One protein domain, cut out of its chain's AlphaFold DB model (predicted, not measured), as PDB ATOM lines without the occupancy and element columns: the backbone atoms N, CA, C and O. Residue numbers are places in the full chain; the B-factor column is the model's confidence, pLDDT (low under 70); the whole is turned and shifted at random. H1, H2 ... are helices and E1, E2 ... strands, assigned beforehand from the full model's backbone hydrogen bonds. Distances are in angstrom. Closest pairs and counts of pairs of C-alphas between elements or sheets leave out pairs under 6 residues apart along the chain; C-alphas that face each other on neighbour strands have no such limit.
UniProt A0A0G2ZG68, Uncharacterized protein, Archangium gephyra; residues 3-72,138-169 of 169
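What this domain is: This is residues 3 to 72 and 138 to 169 of the 169 residues of an uncharacterized protein of Archangium gephyra (UniProt A0A0G2ZG68). Two strongly twisted four-stranded sheets, E4 E1 E7 E8 and E3 E2 E5 E6, lie face to face with their strands crossed at 36 degrees, and the small hairpin E9 E10 covers part of the other face of E4 E1 E7 E8, which is thus the middle layer. The short helix H1 packs on E8, and the long link of residues 144 to 156 reaches out to 26 A from the mean of the C-alphas. The printed part has 102 residues and is mostly strand, in the order E1 to E6, H1, E7 to E10. The first sheet is mixed, the others antiparallel. The whole is compact, with a radius of gyration of the C-alphas of 13.3 A and spans of 42 by 29 by 24 A.

Where its parts are: Find C-alpha 3 at (-7.641, 31.458, -20.179); from there E1, residues 3 to 8, runs 16.5 A. Next come E2, residues 15 to 19, E3, 22 to 26, E4, 29 to 33, E5, 39 to 43, and E6, 48 to 51. H1 holds residues 56 to 61. E7, residues 63 to 69, is 19.7 A long and ends at C-alpha 69 (-3.289, 26.218, -38.869). After the cut, E8, residues 138 to 143, runs 16.5 A. E9 is residues 157 to 161, and E10, 164 to 168, ends at C-alpha 168 (-6.865, 39.766, -30.163).

How they stand to each other: Look first at E1, parallel to E7, with N 5 and O 64 2.9 A apart. E4 is antiparallel to E1, with N 6 and O 29 at 2.8 A, and E8 to E7, with N 65 and O 142 at 2.8 A. In this stack of sheets, three sheets face to face in turn, the second runs E3 E2 E5 E6: look for N 17 and O 25 at 2.8 A in the hairpin E2 and E3, N 16 and O 42 at 2.8 A between E2 and E5, and N 51 and O 39 at 2.8 A in the hairpin E5 and E6. Between these sheets, the closest C-alphas of E6 and E8 are those of Leu 49 and Ala 139, 6.9 A. In the hairpin E9 and E10, N 159 and O 166 are 2.8 A apart; the closest C-alphas of E8 and E9, Leu 142 and Ser 159, are 6.4 A apart. H1 stands up from the first sheet, only just over E8, at a height over the sheet of 5.4 A; every O i to N i+4 pair in it is within hydrogen-bond range.

The domain as a whole: The C-alphas farthest apart, those of Gly 46 and His 151, are 43.1 A apart. Residues 73 to 137 are not printed; C-alphas 72 and 138 lie 9.9 A apart across the cut. The link E8 to E9 is long. The mean pLDDT of the printed part is 76.9; residues 10 to 12 and 144 to 169 are under 70.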
ATOM      1  N   SER A   3      -6.842  30.843 -19.117       85.19
ATOM      2  CA  SER A   3      -7.641  31.458 -20.179       85.19
ATOM      3  C   SER A   3      -6.932  31.230 -21.509       85.19
ATOM      4  O   SER A   3      -5.756  31.574 -21.640       85.19
ATOM      5  N   VAL A   4      -7.605  30.600 -22.468       84.50
ATOM      6  CA  VAL A   4      -7.039  30.300 -23.785       84.50
ATOM      7  C   VAL A   4      -7.885  30.972 -24.853       84.50
ATOM      8  O   VAL A   4      -9.059  30.638 -25.015       84.50
ATOM      9  N   SER A   5      -7.277  31.900 -25.584       86.00
ATOM     10  CA  SER A   5      -7.851  32.470 -26.800       86.00
ATOM     11  C   SER A   5      -7.530  31.537 -27.960       86.00
ATOM     12  O   SER A   5      -6.369  31.391 -28.337       86.00
ATOM     13  N   VAL A   6      -8.545  30.875 -28.500       85.44
ATOM     14  CA  VAL A   6      -8.418  29.997 -29.657       85.44
ATOM     15  C   VAL A   6      -8.732  30.792 -30.915       85.44
ATOM     16  O   VAL A   6      -9.846  31.293 -31.085       85.44
ATOM     17  N   VAL A   7      -7.742  30.908 -31.790       85.94
ATOM     18  CA  VAL A   7      -7.808  31.665 -33.040       85.94
ATOM     19  C   VAL A   7      -7.384  30.776 -34.204       85.94
ATOM     20  O   VAL A   7      -6.571  29.865 -34.041       85.94
ATOM     21  N   SER A   8      -7.953  31.027 -35.377       83.88
ATOM     22  CA  SER A   8      -7.482  30.440 -36.629       83.88
ATOM     23  C   SER A   8      -6.512  31.407 -37.311       83.88
ATOM     24  O   SER A   8      -6.622  32.622 -37.119       83.88
ATOM     25  N   ASP A   9      -5.558  30.884 -38.077       76.81
ATOM     26  CA  ASP A   9      -4.664  31.728 -38.876       76.81
ATOM     27  C   ASP A   9      -5.486  32.544 -39.910       76.81
ATOM     28  O   ASP A   9      -6.509  32.050 -40.407       76.81
ATOM     29  N   PRO A  10      -5.136  33.812 -40.218       60.84
ATOM     30  CA  PRO A  10      -5.928  34.656 -41.106       60.84
ATOM     31  C   PRO A  10      -6.090  34.023 -42.492       60.84
ATOM     32  O   PRO A  10      -5.121  33.790 -43.207       60.84
ATOM     33  N   GLY A  11      -7.340  33.786 -42.892       60.88
ATOM     34  CA  GLY A  11      -7.668  33.149 -44.172       60.88
ATOM     35  C   GLY A  11      -7.803  31.628 -44.105       60.88
ATOM     36  O   GLY A  11      -8.241  31.020 -45.083       60.88
ATOM     37  N   GLU A  12      -7.521  31.013 -42.956       64.31
ATOM     38  CA  GLU A  12      -7.637  29.575 -42.771       64.31
ATOM     39  C   GLU A  12      -8.804  29.216 -41.849       64.31
ATOM     40  O   GLU A  12      -8.929  29.694 -40.728       64.31
ATOM     41  N   GLN A  13      -9.692  28.406 -42.429       75.00
ATOM     42  CA  GLN A  13     -10.715  27.515 -41.873       75.00
ATOM     43  C   GLN A  13     -11.192  27.725 -40.423       75.00
ATOM     44  O   GLN A  13     -10.441  27.805 -39.461       75.00
ATOM     45  N   VAL A  14     -12.514  27.656 -40.259       87.00
ATOM     46  CA  VAL A  14     -13.170  27.646 -38.950       87.00
ATOM     47  C   VAL A  14     -12.964  26.293 -38.258       87.00
ATOM     48  O   VAL A  14     -13.268  25.248 -38.842       87.00
ATOM     49  N   TRP A  15     -12.513  26.327 -37.003       89.62
ATOM     50  CA  TRP A  15     -12.265  25.151 -36.176       89.62
ATOM     51  C   TRP A  15     -13.299  25.007 -35.067       89.62
ATOM     52  O   TRP A  15     -13.571  25.944 -34.317       89.62
ATOM     53  N   ASP A  16     -13.814  23.796 -34.917       93.06
ATOM     54  CA  ASP A  16     -14.612  23.379 -33.776       93.06
ATOM     55  C   ASP A  16     -13.686  22.808 -32.699       93.06
ATOM     56  O   ASP A  16     -12.938  21.855 -32.941       93.06
ATOM     57  N   VAL A  17     -13.728  23.400 -31.508       91.88
ATOM     58  CA  VAL A  17     -12.890  23.044 -30.361       91.88
ATOM     59  C   VAL A  17     -13.670  22.117 -29.442       91.88
ATOM     60  O   VAL A  17     -14.713  22.483 -28.901       91.88
ATOM     61  N   TYR A  18     -13.126  20.930 -29.212       92.94
ATOM     62  CA  TYR A  18     -13.681  19.920 -28.327       92.94
ATOM     63  C   TYR A  18     -12.771  19.716 -27.123       92.94
ATOM     64  O   TYR A  18     -11.550  19.607 -27.253       92.94
ATOM     65  N   ALA A  19     -13.373  19.589 -25.947       90.69
ATOM     66  CA  ALA A  19     -12.684  19.155 -24.743       90.69
ATOM     67  C   ALA A  19     -13.217  17.775 -24.351       90.69
ATOM     68  O   ALA A  19     -14.312  17.636 -23.811       90.69
ATOM     69  N   GLY A  20     -12.458  16.726 -24.671       87.06
ATOM     70  CA  GLY A  20     -12.980  15.360 -24.618       87.06
ATOM     71  C   GLY A  20     -13.963  15.096 -25.763       87.06
ATOM     72  O   GLY A  20     -13.531  14.968 -26.905       87.06
ATOM     73  N   ARG A  21     -15.264  14.976 -25.462       86.88
ATOM     74  CA  ARG A  21     -16.333  14.731 -26.459       86.88
ATOM     75  C   ARG A  21     -17.282  15.913 -26.652       86.88
ATOM     76  O   ARG A  21     -18.085  15.884 -27.580       86.88
ATOM     77  N   ASP A  22     -17.166  16.933 -25.813       91.19
ATOM     78  CA  ASP A  22     -18.081  18.065 -25.816       91.19
ATOM     79  C   ASP A  22     -17.531  19.181 -26.697       91.19
ATOM     80  O   ASP A  22     -16.359  19.554 -26.576       91.19
ATOM     81  N   LEU A  23     -18.381  19.704 -27.582       91.69
ATOM     82  CA  LEU A  23     -18.091  20.914 -28.343       91.69
ATOM     83  C   LEU A  23     -18.117  22.100 -27.376       91.69
ATOM     84  O   LEU A  23     -19.146  22.401 -26.777       91.69
ATOM     85  N   VAL A  24     -16.975  22.760 -27.231       92.50
ATOM     86  CA  VAL A  24     -16.802  23.882 -26.307       92.50
ATOM     87  C   VAL A  24     -17.119  25.193 -27.003       92.50
ATOM     88  O   VAL A  24     -17.910  25.988 -26.503       92.50
ATOM     89  N   CYS A  25     -16.486  25.425 -28.152       91.75
ATOM     90  CA  CYS A  25     -16.705  26.612 -28.964       91.75
ATOM     91  C   CYS A  25     -16.183  26.413 -30.387       91.75
ATOM     92  O   CYS A  25     -15.459  25.460 -30.677       91.75
ATOM     93  N   THR A  26     -16.537  27.351 -31.255       90.88
ATOM     94  CA  THR A  26     -16.040  27.451 -32.625       90.88
ATOM     95  C   THR A  26     -15.187  28.716 -32.735       90.88
ATOM     96  O   THR A  26     -15.566  29.759 -32.199       90.88
ATOM     97  N   THR A  27     -14.021  28.633 -33.378       87.81
ATOM     98  CA  THR A  27     -13.059  29.746 -33.463       87.81
ATOM     99  C   THR A  27     -13.601  30.931 -34.272       87.81
ATOM    100  O   THR A  27     -14.230  30.697 -35.308       87.81
ATOM    101  N   PRO A  28     -13.283  32.189 -33.900       87.31
ATOM    102  CA  PRO A  28     -12.467  32.593 -32.751       87.31
ATOM    103  C   PRO A  28     -13.263  32.588 -31.431       87.31
ATOM    104  O   PRO A  28     -14.384  33.086 -31.372       87.31
ATOM    105  N   CYS A  29     -12.681  32.052 -30.355       85.50
ATOM    106  CA  CYS A  29     -13.315  32.016 -29.032       85.50
ATOM    107  C   CYS A  29     -12.289  32.051 -27.894       85.50
ATOM    108  O   CYS A  29     -11.175  31.559 -28.041       85.50
ATOM    109  N   THR A  30     -12.679  32.578 -26.731       87.00
ATOM    110  CA  THR A  30     -11.844  32.572 -25.520       87.00
ATOM    111  C   THR A  30     -12.523  31.756 -24.437       87.00
ATOM    112  O   THR A  30     -13.627  32.093 -24.017       87.00
ATOM    113  N   GLN A  31     -11.858  30.702 -23.958       88.31
ATOM    114  CA  GLN A  31     -12.419  29.809 -22.949       88.31
ATOM    115  C   GLN A  31     -11.385  29.420 -21.890       88.31
ATOM    116  O   GLN A  31     -10.174  29.417 -22.116       88.31
ATOM    117  N   TRP A  32     -11.875  29.068 -20.704       87.56
ATOM    118  CA  TRP A  32     -11.059  28.566 -19.609       87.56
ATOM    119  C   TRP A  32     -10.894  27.055 -19.702       87.56
ATOM    120  O   TRP A  32     -11.869  26.313 -19.590       87.56
ATOM    121  N   PHE A  33      -9.649  26.601 -19.825       86.62
ATOM    122  CA  PHE A  33      -9.326  25.178 -19.853       86.62
ATOM    123  C   PHE A  33      -8.506  24.760 -18.638       86.62
ATOM    124  O   PHE A  33      -7.785  25.551 -18.005       86.62
ATOM    125  N   SER A  34      -8.609  23.477 -18.292       86.25
ATOM    126  CA  SER A  34      -7.651  22.879 -17.370       86.25
ATOM    127  C   SER A  34      -6.323  22.641 -18.109       86.25
ATOM    128  O   SER A  34      -6.329  22.158 -19.236       86.25
ATOM    129  N   PRO A  35      -5.162  22.937 -17.503       79.50
ATOM    130  CA  PRO A  35      -3.859  22.787 -18.159       79.50
ATOM    131  C   PRO A  35      -3.556  21.386 -18.700       79.50
ATOM    132  O   PRO A  35      -2.829  21.234 -19.674       79.50
ATOM    133  N   ARG A  36      -4.100  20.353 -18.047       83.44
ATOM    134  CA  ARG A  36      -3.942  18.942 -18.440       83.44
ATOM    135  C   ARG A  36      -5.109  18.429 -19.288       83.44
ATOM    136  O   ARG A  36      -5.232  17.226 -19.490       83.44
ATOM    137  N   GLN A  37      -6.017  19.313 -19.693       86.25
ATOM    138  CA  GLN A  37      -7.156  18.938 -20.510       86.25
ATOM    139  C   GLN A  37      -6.695  18.747 -21.945       86.25
ATOM    140  O   GLN A  37      -6.099  19.642 -22.537       86.25
ATOM    141  N   HIS A  38      -6.995  17.574 -22.483       89.56
ATOM    142  CA  HIS A  38      -6.776  17.280 -23.883       89.56
ATOM    143  C   HIS A  38      -7.820  18.028 -24.711       89.56
ATOM    144  O   HIS A  38      -9.016  17.963 -24.405       89.56
ATOM    145  N   LEU A  39      -7.361  18.719 -25.749       90.25
ATOM    146  CA  LEU A  39      -8.218  19.426 -26.689       90.25
ATOM    147  C   LEU A  39      -8.134  18.741 -28.047       90.25
ATOM    148  O   LEU A  39      -7.062  18.317 -28.482       90.25
ATOM    149  N   PHE A  40      -9.272  18.649 -28.715       92.75
ATOM    150  CA  PHE A  40      -9.362  18.200 -30.093       92.75
ATOM    151  C   PHE A  40      -9.924  19.345 -30.915       92.75
ATOM    152  O   PHE A  40     -10.972  19.882 -30.573       92.75
ATOM    153  N   LEU A  41      -9.245  19.723 -31.989       91.00
ATOM    154  CA  LEU A  41      -9.792  20.673 -32.944       91.00
ATOM    155  C   LEU A  41     -10.159  19.924 -34.208       91.00
ATOM    156  O   LEU A  41      -9.406  19.072 -34.683       91.00
ATOM    157  N   LYS A  42     -11.332  20.242 -34.740       91.50
ATOM    158  CA  LYS A  42     -11.821  19.680 -35.987       91.50
ATOM    159  C   LYS A  42     -12.196  20.812 -36.923       91.50
ATOM    160  O   LYS A  42     -13.013  21.657 -36.574       91.50
ATOM    161  N   SER A  43     -11.619  20.813 -38.112       89.88
ATOM    162  CA  SER A  43     -12.023  21.732 -39.166       89.88
ATOM    163  C   SER A  43     -13.271  21.214 -39.883       89.88
ATOM    164  O   SER A  43     -13.504  20.001 -39.984       89.88
ATOM    165  N   ARG A  44     -14.042  22.132 -40.476       83.50
ATOM    166  CA  ARG A  44     -15.107  21.801 -41.438       83.50
ATOM    167  C   ARG A  44     -14.614  20.980 -42.629       83.50
ATOM    168  O   ARG A  44     -15.380  20.174 -43.149       83.50
ATOM    169  N   ASN A  45     -13.350  21.133 -43.017       80.38
ATOM    170  CA  ASN A  45     -12.764  20.409 -44.148       80.38
ATOM    171  C   ASN A  45     -12.279  18.998 -43.775       80.38
ATOM    172  O   ASN A  45     -11.770  18.278 -44.626       80.38
ATOM    173  N   GLY A  46     -12.469  18.581 -42.519       82.56
ATOM    174  CA  GLY A  46     -12.137  17.237 -42.047       82.56
ATOM    175  C   GLY A  46     -10.791  17.119 -41.335       82.56
ATOM    176  O   GLY A  46     -10.553  16.073 -40.726       82.56
ATOM    177  N   ASP A  47      -9.968  18.174 -41.340       85.50
ATOM    178  CA  ASP A  47      -8.697  18.216 -40.609       85.50
ATOM    179  C   ASP A  47      -8.925  18.052 -39.104       85.50
ATOM    180  O   ASP A  47      -9.915  18.534 -38.539       85.50
ATOM    181  N   ARG A  48      -8.008  17.340 -38.443       89.31
ATOM    182  CA  ARG A  48      -8.074  17.052 -37.007       89.31
ATOM    183  C   ARG A  48      -6.737  17.341 -36.356       89.31
ATOM    184  O   ARG A  48      -5.708  16.857 -36.815       89.31
ATOM    185  N   LEU A  49      -6.782  18.058 -35.245       88.69
ATOM    186  CA  LEU A  49      -5.624  18.374 -34.422       88.69
ATOM    187  C   LEU A  49      -5.863  17.870 -33.006       88.69
ATOM    188  O   LEU A  49      -6.930  18.085 -32.427       88.69
ATOM    189  N   PHE A  50      -4.863  17.198 -32.448       90.06
ATOM    190  CA  PHE A  50      -4.867  16.760 -31.060       90.06
ATOM    191  C   PHE A  50      -3.849  17.563 -30.269       90.06
ATOM    192  O   PHE A  50      -2.672  17.611 -30.621       90.06
ATOM    193  N   ILE A  51      -4.308  18.163 -29.178       88.88
ATOM    194  CA  ILE A  51      -3.480  18.983 -28.309       88.88
ATOM    195  C   ILE A  51      -3.475  18.321 -26.935       88.88
ATOM    196  O   ILE A  51      -4.506  18.294 -26.255       88.88
ATOM    197  N   PRO A  52      -2.325  17.781 -26.500       84.75
ATOM    198  CA  PRO A  52      -2.249  16.998 -25.273       84.75
ATOM    199  C   PRO A  52      -2.446  17.837 -24.003       84.75
ATOM    200  O   PRO A  52      -2.718  17.297 -22.934       84.75
ATOM    201  N   GLY A  53      -2.319  19.159 -24.105       81.69
ATOM    202  CA  GLY A  53      -2.601  20.084 -23.021       81.69
ATOM    203  C   GLY A  53      -2.066  21.480 -23.300       81.69
ATOM    204  O   GLY A  53      -1.281  21.703 -24.223       81.69
ATOM    205  N   VAL A  54      -2.480  22.420 -22.459       75.75
ATOM    206  CA  VAL A  54      -1.985  23.796 -22.478       75.75
ATOM    207  C   VAL A  54      -0.680  23.787 -21.678       75.75
ATOM    208  O   VAL A  54      -0.698  23.583 -20.464       75.75
ATOM    209  N   GLY A  55       0.461  23.880 -22.367       75.19
ATOM    210  CA  GLY A  55       1.792  23.601 -21.812       75.19
ATOM    211  C   GLY A  55       2.155  24.353 -20.517       75.19
ATOM    212  O   GLY A  55       1.488  25.289 -20.076       75.19
ATOM    213  N   ARG A  56       3.274  23.967 -19.886       73.12
ATOM    214  CA  ARG A  56       3.729  24.558 -18.605       73.12
ATOM    215  C   ARG A  56       3.974  26.074 -18.674       73.12
ATOM    216  O   ARG A  56       3.879  26.753 -17.654       73.12
ATOM    217  N   GLU A  57       4.269  26.598 -19.856       70.06
ATOM    218  CA  GLU A  57       4.500  28.028 -20.089       70.06
ATOM    219  C   GLU A  57       3.196  28.836 -20.057       70.06
ATOM    220  O   GLU A  57       3.112  29.844 -19.355       70.06
ATOM    221  N   ALA A  58       2.138  28.329 -20.695       72.56
ATOM    222  CA  ALA A  58       0.782  28.874 -20.614       72.56
ATOM    223  C   ALA A  58       0.249  28.903 -19.169       72.56
ATOM    224  O   ALA A  58      -0.401  29.853 -18.734       72.56
ATOM    225  N   LEU A  59       0.586  27.874 -18.389       74.50
ATOM    226  CA  LEU A  59       0.315  27.786 -16.952       74.50
ATOM    227  C   LEU A  59       0.941  28.939 -16.154       74.50
ATOM    228  O   LEU A  59       0.299  29.478 -15.253       74.50
ATOM    229  N   ARG A  60       2.185  29.315 -16.481       76.69
ATOM    230  CA  ARG A  60       2.907  30.402 -15.807       76.69
ATOM    231  C   ARG A  60       2.325  31.769 -16.175       76.69
ATOM    232  O   ARG A  60       2.189  32.614 -15.296       76.69
ATOM    233  N   ALA A  61       1.941  31.960 -17.438       73.75
ATOM    234  CA  ALA A  61       1.336  33.200 -17.929       73.75
ATOM    235  C   ALA A  61      -0.144  33.378 -17.520       73.75
ATOM    236  O   ALA A  61      -0.679  34.483 -17.602       73.75
ATOM    237  N   ARG A  62      -0.829  32.300 -17.098       80.06
ATOM    238  CA  ARG A  62      -2.294  32.212 -16.867       80.06
ATOM    239  C   ARG A  62      -3.174  32.536 -18.084       80.06
ATOM    240  O   ARG A  62      -4.386  32.325 -18.011       80.06
ATOM    241  N   HIS A  63      -2.564  32.963 -19.184       80.69
ATOM    242  CA  HIS A  63      -3.171  33.253 -20.470       80.69
ATOM    243  C   HIS A  63      -2.360  32.580 -21.576       80.69
ATOM    244  O   HIS A  63      -1.126  32.589 -21.555       80.69
ATOM    245  N   ALA A  64      -3.056  31.999 -22.544       82.88
ATOM    246  CA  ALA A  64      -2.457  31.397 -23.723       82.88
ATOM    247  C   ALA A  64      -3.252  31.754 -24.973       82.88
ATOM    248  O   ALA A  64      -4.455  31.993 -24.909       82.88
ATOM    249  N   ILE A  65      -2.571  31.758 -26.107       83.50
ATOM    250  CA  ILE A  65      -3.191  31.805 -27.422       83.50
ATOM    251  C   ILE A  65      -2.944  30.451 -28.079       83.50
ATOM    252  O   ILE A  65      -1.824  29.943 -28.079       83.50
ATOM    253  N   LEU A  66      -4.009  29.853 -28.597       84.75
ATOM    254  CA  LEU A  66      -3.966  28.631 -29.379       84.75
ATOM    255  C   LEU A  66      -4.266  29.012 -30.821       84.75
ATOM    256  O   LEU A  66      -5.396  29.381 -31.133       84.75
ATOM    257  N   VAL A  67      -3.246  28.946 -31.669       84.81
ATOM    258  CA  VAL A  67      -3.364  29.195 -33.106       84.81
ATOM    259  C   VAL A  67      -3.499  27.852 -33.806       84.81
ATOM    260  O   VAL A  67      -2.637  26.984 -33.642       84.81
ATOM    261  N   ALA A  68      -4.592  27.667 -34.537       84.50
ATOM    262  CA  ALA A  68      -4.824  26.488 -35.360       84.50
ATOM    263  C   ALA A  68      -4.598  26.825 -36.840       84.50
ATOM    264  O   ALA A  68      -5.279  27.691 -37.391       84.50
ATOM    265  N   GLU A  69      -3.657  26.114 -37.456       83.25
ATOM    266  CA  GLU A  69      -3.289  26.218 -38.869       83.25
ATOM    267  C   GLU A  69      -3.823  24.991 -39.617       83.25
ATOM    268  O   GLU A  69      -3.675  23.842 -39.178       83.25
ATOM    269  N   GLY A  70      -4.498  25.248 -40.734       78.62
ATOM    270  CA  GLY A  70      -5.032  24.226 -41.620       78.62
ATOM    271  C   GLY A  70      -3.950  23.575 -42.463       78.62
ATOM    272  O   GLY A  70      -2.780  23.953 -42.458       78.62
ATOM    273  N   THR A  71      -4.353  22.557 -43.215       78.06
ATOM    274  CA  THR A  71      -3.463  21.982 -44.221       78.06
ATOM    275  C   THR A  71      -3.170  23.023 -45.303       78.06
ATOM    276  O   THR A  71      -4.086  23.514 -45.971       78.06
ATOM    277  N   SER A  72      -1.890  23.309 -45.551       77.06
ATOM    278  CA  SER A  72      -1.498  24.200 -46.645       77.06
ATOM    279  C   SER A  72      -1.663  23.479 -47.987       77.06
ATOM    280  O   SER A  72      -0.766  22.768 -48.448       77.06
ATOM    281  N   LYS A 138      -1.281  22.161 -38.204       84.06
ATOM    282  CA  LYS A 138      -0.485  22.405 -36.994       84.06
ATOM    283  C   LYS A 138      -1.286  23.193 -35.967       84.06
ATOM    284  O   LYS A 138      -2.176  23.969 -36.291       84.06
ATOM    285  N   ALA A 139      -0.959  22.979 -34.698       84.00
ATOM    286  CA  ALA A 139      -1.482  23.775 -33.597       84.00
ATOM    287  C   ALA A 139      -0.319  24.347 -32.791       84.00
ATOM    288  O   ALA A 139       0.554  23.606 -32.333       84.00
ATOM    289  N   HIS A 140      -0.342  25.657 -32.569       83.75
ATOM    290  CA  HIS A 140       0.646  26.362 -31.768       83.75
ATOM    291  C   HIS A 140      -0.010  26.883 -30.492       83.75
ATOM    292  O   HIS A 140      -0.922  27.704 -30.539       83.75
ATOM    293  N   VAL A 141       0.452  26.399 -29.335       80.75
ATOM    294  CA  VAL A 141       0.042  26.918 -28.024       80.75
ATOM    295  C   VAL A 141       1.131  27.852 -27.534       80.75
ATOM    296  O   VAL A 141       2.217  27.407 -27.167       80.75
ATOM    297  N   LEU A 142       0.832  29.141 -27.523       81.62
ATOM    298  CA  LEU A 142       1.783  30.183 -27.189       81.62
ATOM    299  C   LEU A 142       1.354  30.864 -25.882       81.62
ATOM    300  O   LEU A 142       0.160  31.111 -25.679       81.62
ATOM    301  N   PRO A 143       2.282  31.181 -24.964       75.62
ATOM    302  CA  PRO A 143       1.951  32.000 -23.808       75.62
ATOM    303  C   PRO A 143       1.537  33.393 -24.290       75.62
ATOM    304  O   PRO A 143       2.181  33.984 -25.159       75.62
ATOM    305  N   ALA A 144       0.444  33.908 -23.741       69.44
ATOM    306  CA  ALA A 144      -0.076  35.210 -24.115       69.44
ATOM    307  C   ALA A 144       0.209  36.224 -23.013       69.44
ATOM    308  O   ALA A 144      -0.057  35.969 -21.835       69.44
ATOM    309  N   PHE A 145       0.736  37.381 -23.400       65.50
ATOM    310  CA  PHE A 145       0.965  38.484 -22.483       65.50
ATOM    311  C   PHE A 145      -0.178  39.481 -22.662       65.50
ATOM    312  O   PHE A 145      -0.374  40.033 -23.743       65.50
ATOM    313  N   GLN A 146      -0.965  39.678 -21.606       58.56
ATOM    314  CA  GLN A 146      -1.959  40.747 -21.574       58.56
ATOM    315  C   GLN A 146      -1.268  42.045 -21.179       58.56
ATOM    316  O   GLN A 146      -0.642  42.123 -20.117       58.56
ATOM    317  N   THR A 147      -1.395  43.081 -22.004       56.41
ATOM    318  CA  THR A 147      -1.064  44.430 -21.551       56.41
ATOM    319  C   THR A 147      -2.109  44.898 -20.551       56.41
ATOM    320  O   THR A 147      -3.308  44.649 -20.682       56.41
ATOM    321  N   ARG A 148      -1.644  45.578 -19.501       53.28
ATOM    322  CA  ARG A 148      -2.517  46.219 -18.520       53.28
ATOM    323  C   ARG A 148      -3.220  47.380 -19.230       53.28
ATOM    324  O   ARG A 148      -2.601  48.419 -19.439       53.28
ATOM    325  N   ALA A 149      -4.465  47.177 -19.652       53.22
ATOM    326  CA  ALA A 149      -5.248  48.209 -20.323       53.22
ATOM    327  C   ALA A 149      -5.364  49.462 -19.436       53.22
ATOM    328  O   ALA A 149      -5.645  49.357 -18.238       53.22
ATOM    329  N   GLN A 150      -5.139  50.645 -20.016       52.22
ATOM    330  CA  GLN A 150      -5.503  51.908 -19.373       52.22
ATOM    331  C   GLN A 150      -7.034  52.024 -19.301       52.22
ATOM    332  O   GLN A 150      -7.760  51.415 -20.088       52.22
ATOM    333  N   HIS A 151      -7.523  52.767 -18.307       44.50
ATOM    334  CA  HIS A 151      -8.945  52.888 -17.986       44.50
ATOM    335  C   HIS A 151      -9.770  53.243 -19.241       44.50
ATOM    336  O   HIS A 151      -9.583  54.310 -19.816       44.50
ATOM    337  N   GLY A 152     -10.655  52.335 -19.672       56.44
ATOM    338  CA  GLY A 152     -11.529  52.528 -20.837       56.44
ATOM    339  C   GLY A 152     -11.088  51.867 -22.152       56.44
ATOM    340  O   GLY A 152     -11.808  52.003 -23.136       56.44
ATOM    341  N   GLN A 153      -9.964  51.137 -22.199       53.84
ATOM    342  CA  GLN A 153      -9.543  50.383 -23.393       53.84
ATOM    343  C   GLN A 153      -9.749  48.863 -23.239       53.84
ATOM    344  O   GLN A 153      -9.571  48.336 -22.136       53.84
ATOM    345  N   PRO A 154     -10.106  48.136 -24.320       56.97
ATOM    346  CA  PRO A 154     -10.136  46.678 -24.297       56.97
ATOM    347  C   PRO A 154      -8.709  46.124 -24.105       56.97
ATOM    348  O   PRO A 154      -7.758  46.649 -24.688       56.97
ATOM    349  N   PRO A 155      -8.517  45.090 -23.268       58.44
ATOM    350  CA  PRO A 155      -7.210  44.478 -23.064       58.44
ATOM    351  C   PRO A 155      -6.738  43.774 -24.339       58.44
ATOM    352  O   PRO A 155      -7.353  42.810 -24.793       58.44
ATOM    353  N   VAL A 156      -5.611  44.232 -24.884       61.69
ATOM    354  CA  VAL A 156      -4.968  43.608 -26.042       61.69
ATOM    355  C   VAL A 156      -4.172  42.401 -25.558       61.69
ATOM    356  O   VAL A 156      -3.350  42.494 -24.642       61.69
ATOM    357  N   THR A 157      -4.429  41.248 -26.166       63.62
ATOM    358  CA  THR A 157      -3.711  40.007 -25.859       63.62
ATOM    359  C   THR A 157      -2.863  39.659 -27.066       63.62
ATOM    360  O   THR A 157      -3.421  39.425 -28.132       63.62
ATOM    361  N   PHE A 158      -1.539  39.626 -26.918       58.97
ATOM    362  CA  PHE A 158      -0.633  39.278 -28.013       58.97
ATOM    363  C   PHE A 158       0.343  38.171 -27.612       58.97
ATOM    364  O   PHE A 158       0.694  37.991 -26.441       58.97
ATOM    365  N   SER A 159       0.782  37.420 -28.613       60.91
ATOM    366  CA  SER A 159       1.825  36.415 -28.520       60.91
ATOM    367  C   SER A 159       2.672  36.413 -29.791       60.91
ATOM    368  O   SER A 159       2.193  36.759 -30.872       60.91
ATOM    369  N   LEU A 160       3.945  36.040 -29.657       56.97
ATOM    370  CA  LEU A 160       4.826  35.827 -30.799       56.97
ATOM    371  C   LEU A 160       4.575  34.426 -31.362       56.97
ATOM    372  O   LEU A 160       4.987  33.431 -30.770       56.97
ATOM    373  N   ALA A 161       3.888  34.367 -32.498       56.34
ATOM    374  CA  ALA A 161       3.757  33.176 -33.319       56.34
ATOM    375  C   ALA A 161       4.965  33.043 -34.271       56.34
ATOM    376  O   ALA A 161       5.625  34.042 -34.568       56.34
ATOM    377  N   PRO A 162       5.253  31.838 -34.799       46.09
ATOM    378  CA  PRO A 162       6.353  31.623 -35.747       46.09
ATOM    379  C   PRO A 162       6.300  32.543 -36.979       46.09
ATOM    380  O   PRO A 162       7.342  32.897 -37.523       46.09
ATOM    381  N   ASN A 163       5.094  32.966 -37.374       55.69
ATOM    382  CA  ASN A 163       4.841  33.806 -38.546       55.69
ATOM    383  C   ASN A 163       4.542  35.282 -38.206       55.69
ATOM    384  O   ASN A 163       4.181  36.047 -39.096       55.69
ATOM    385  N   GLY A 164       4.678  35.712 -36.942       62.41
ATOM    386  CA  GLY A 164       4.453  37.110 -36.554       62.41
ATOM    387  C   GLY A 164       3.801  37.293 -35.185       62.41
ATOM    388  O   GLY A 164       4.007  36.512 -34.261       62.41
ATOM    389  N   ILE A 165       3.023  38.364 -35.033       56.94
ATOM    390  CA  ILE A 165       2.288  38.657 -33.798       56.94
ATOM    391  C   ILE A 165       0.863  38.125 -33.962       56.94
ATOM    392  O   ILE A 165       0.102  38.642 -34.774       56.94
ATOM    393  N   ALA A 166       0.503  37.110 -33.180       58.41
ATOM    394  CA  ALA A 166      -0.869  36.626 -33.080       58.41
ATOM    395  C   ALA A 166      -1.521  37.248 -31.846       58.41
ATOM    396  O   ALA A 166      -0.959  37.208 -30.750       58.41
ATOM    397  N   GLY A 167      -2.702  37.836 -31.998       55.59
ATOM    398  CA  GLY A 167      -3.372  38.477 -30.879       55.59
ATOM    399  C   GLY A 167      -4.806  38.872 -31.175       55.59
ATOM    400  O   GLY A 167      -5.222  38.940 -32.325       55.59
ATOM    401  N   THR A 168      -5.552  39.123 -30.108       57.75
ATOM    402  CA  THR A 168      -6.865  39.766 -30.163       57.75
ATOM    403  C   THR A 168      -6.663  41.235 -29.804       57.75
ATOM    404  O   THR A 168      -6.187  41.528 -28.699       57.75
ATOM    405  N   PHE A 169      -6.978  42.119 -30.746       57.84
ATOM    406  CA  PHE A 169      -6.874  43.577 -30.644       57.84
ATOM    407  C   PHE A 169      -8.257  44.224 -30.634       57.84
ATOM    408  O   PHE A 169      -9.165  43.675 -31.299       57.84
TER     409      PHE A 169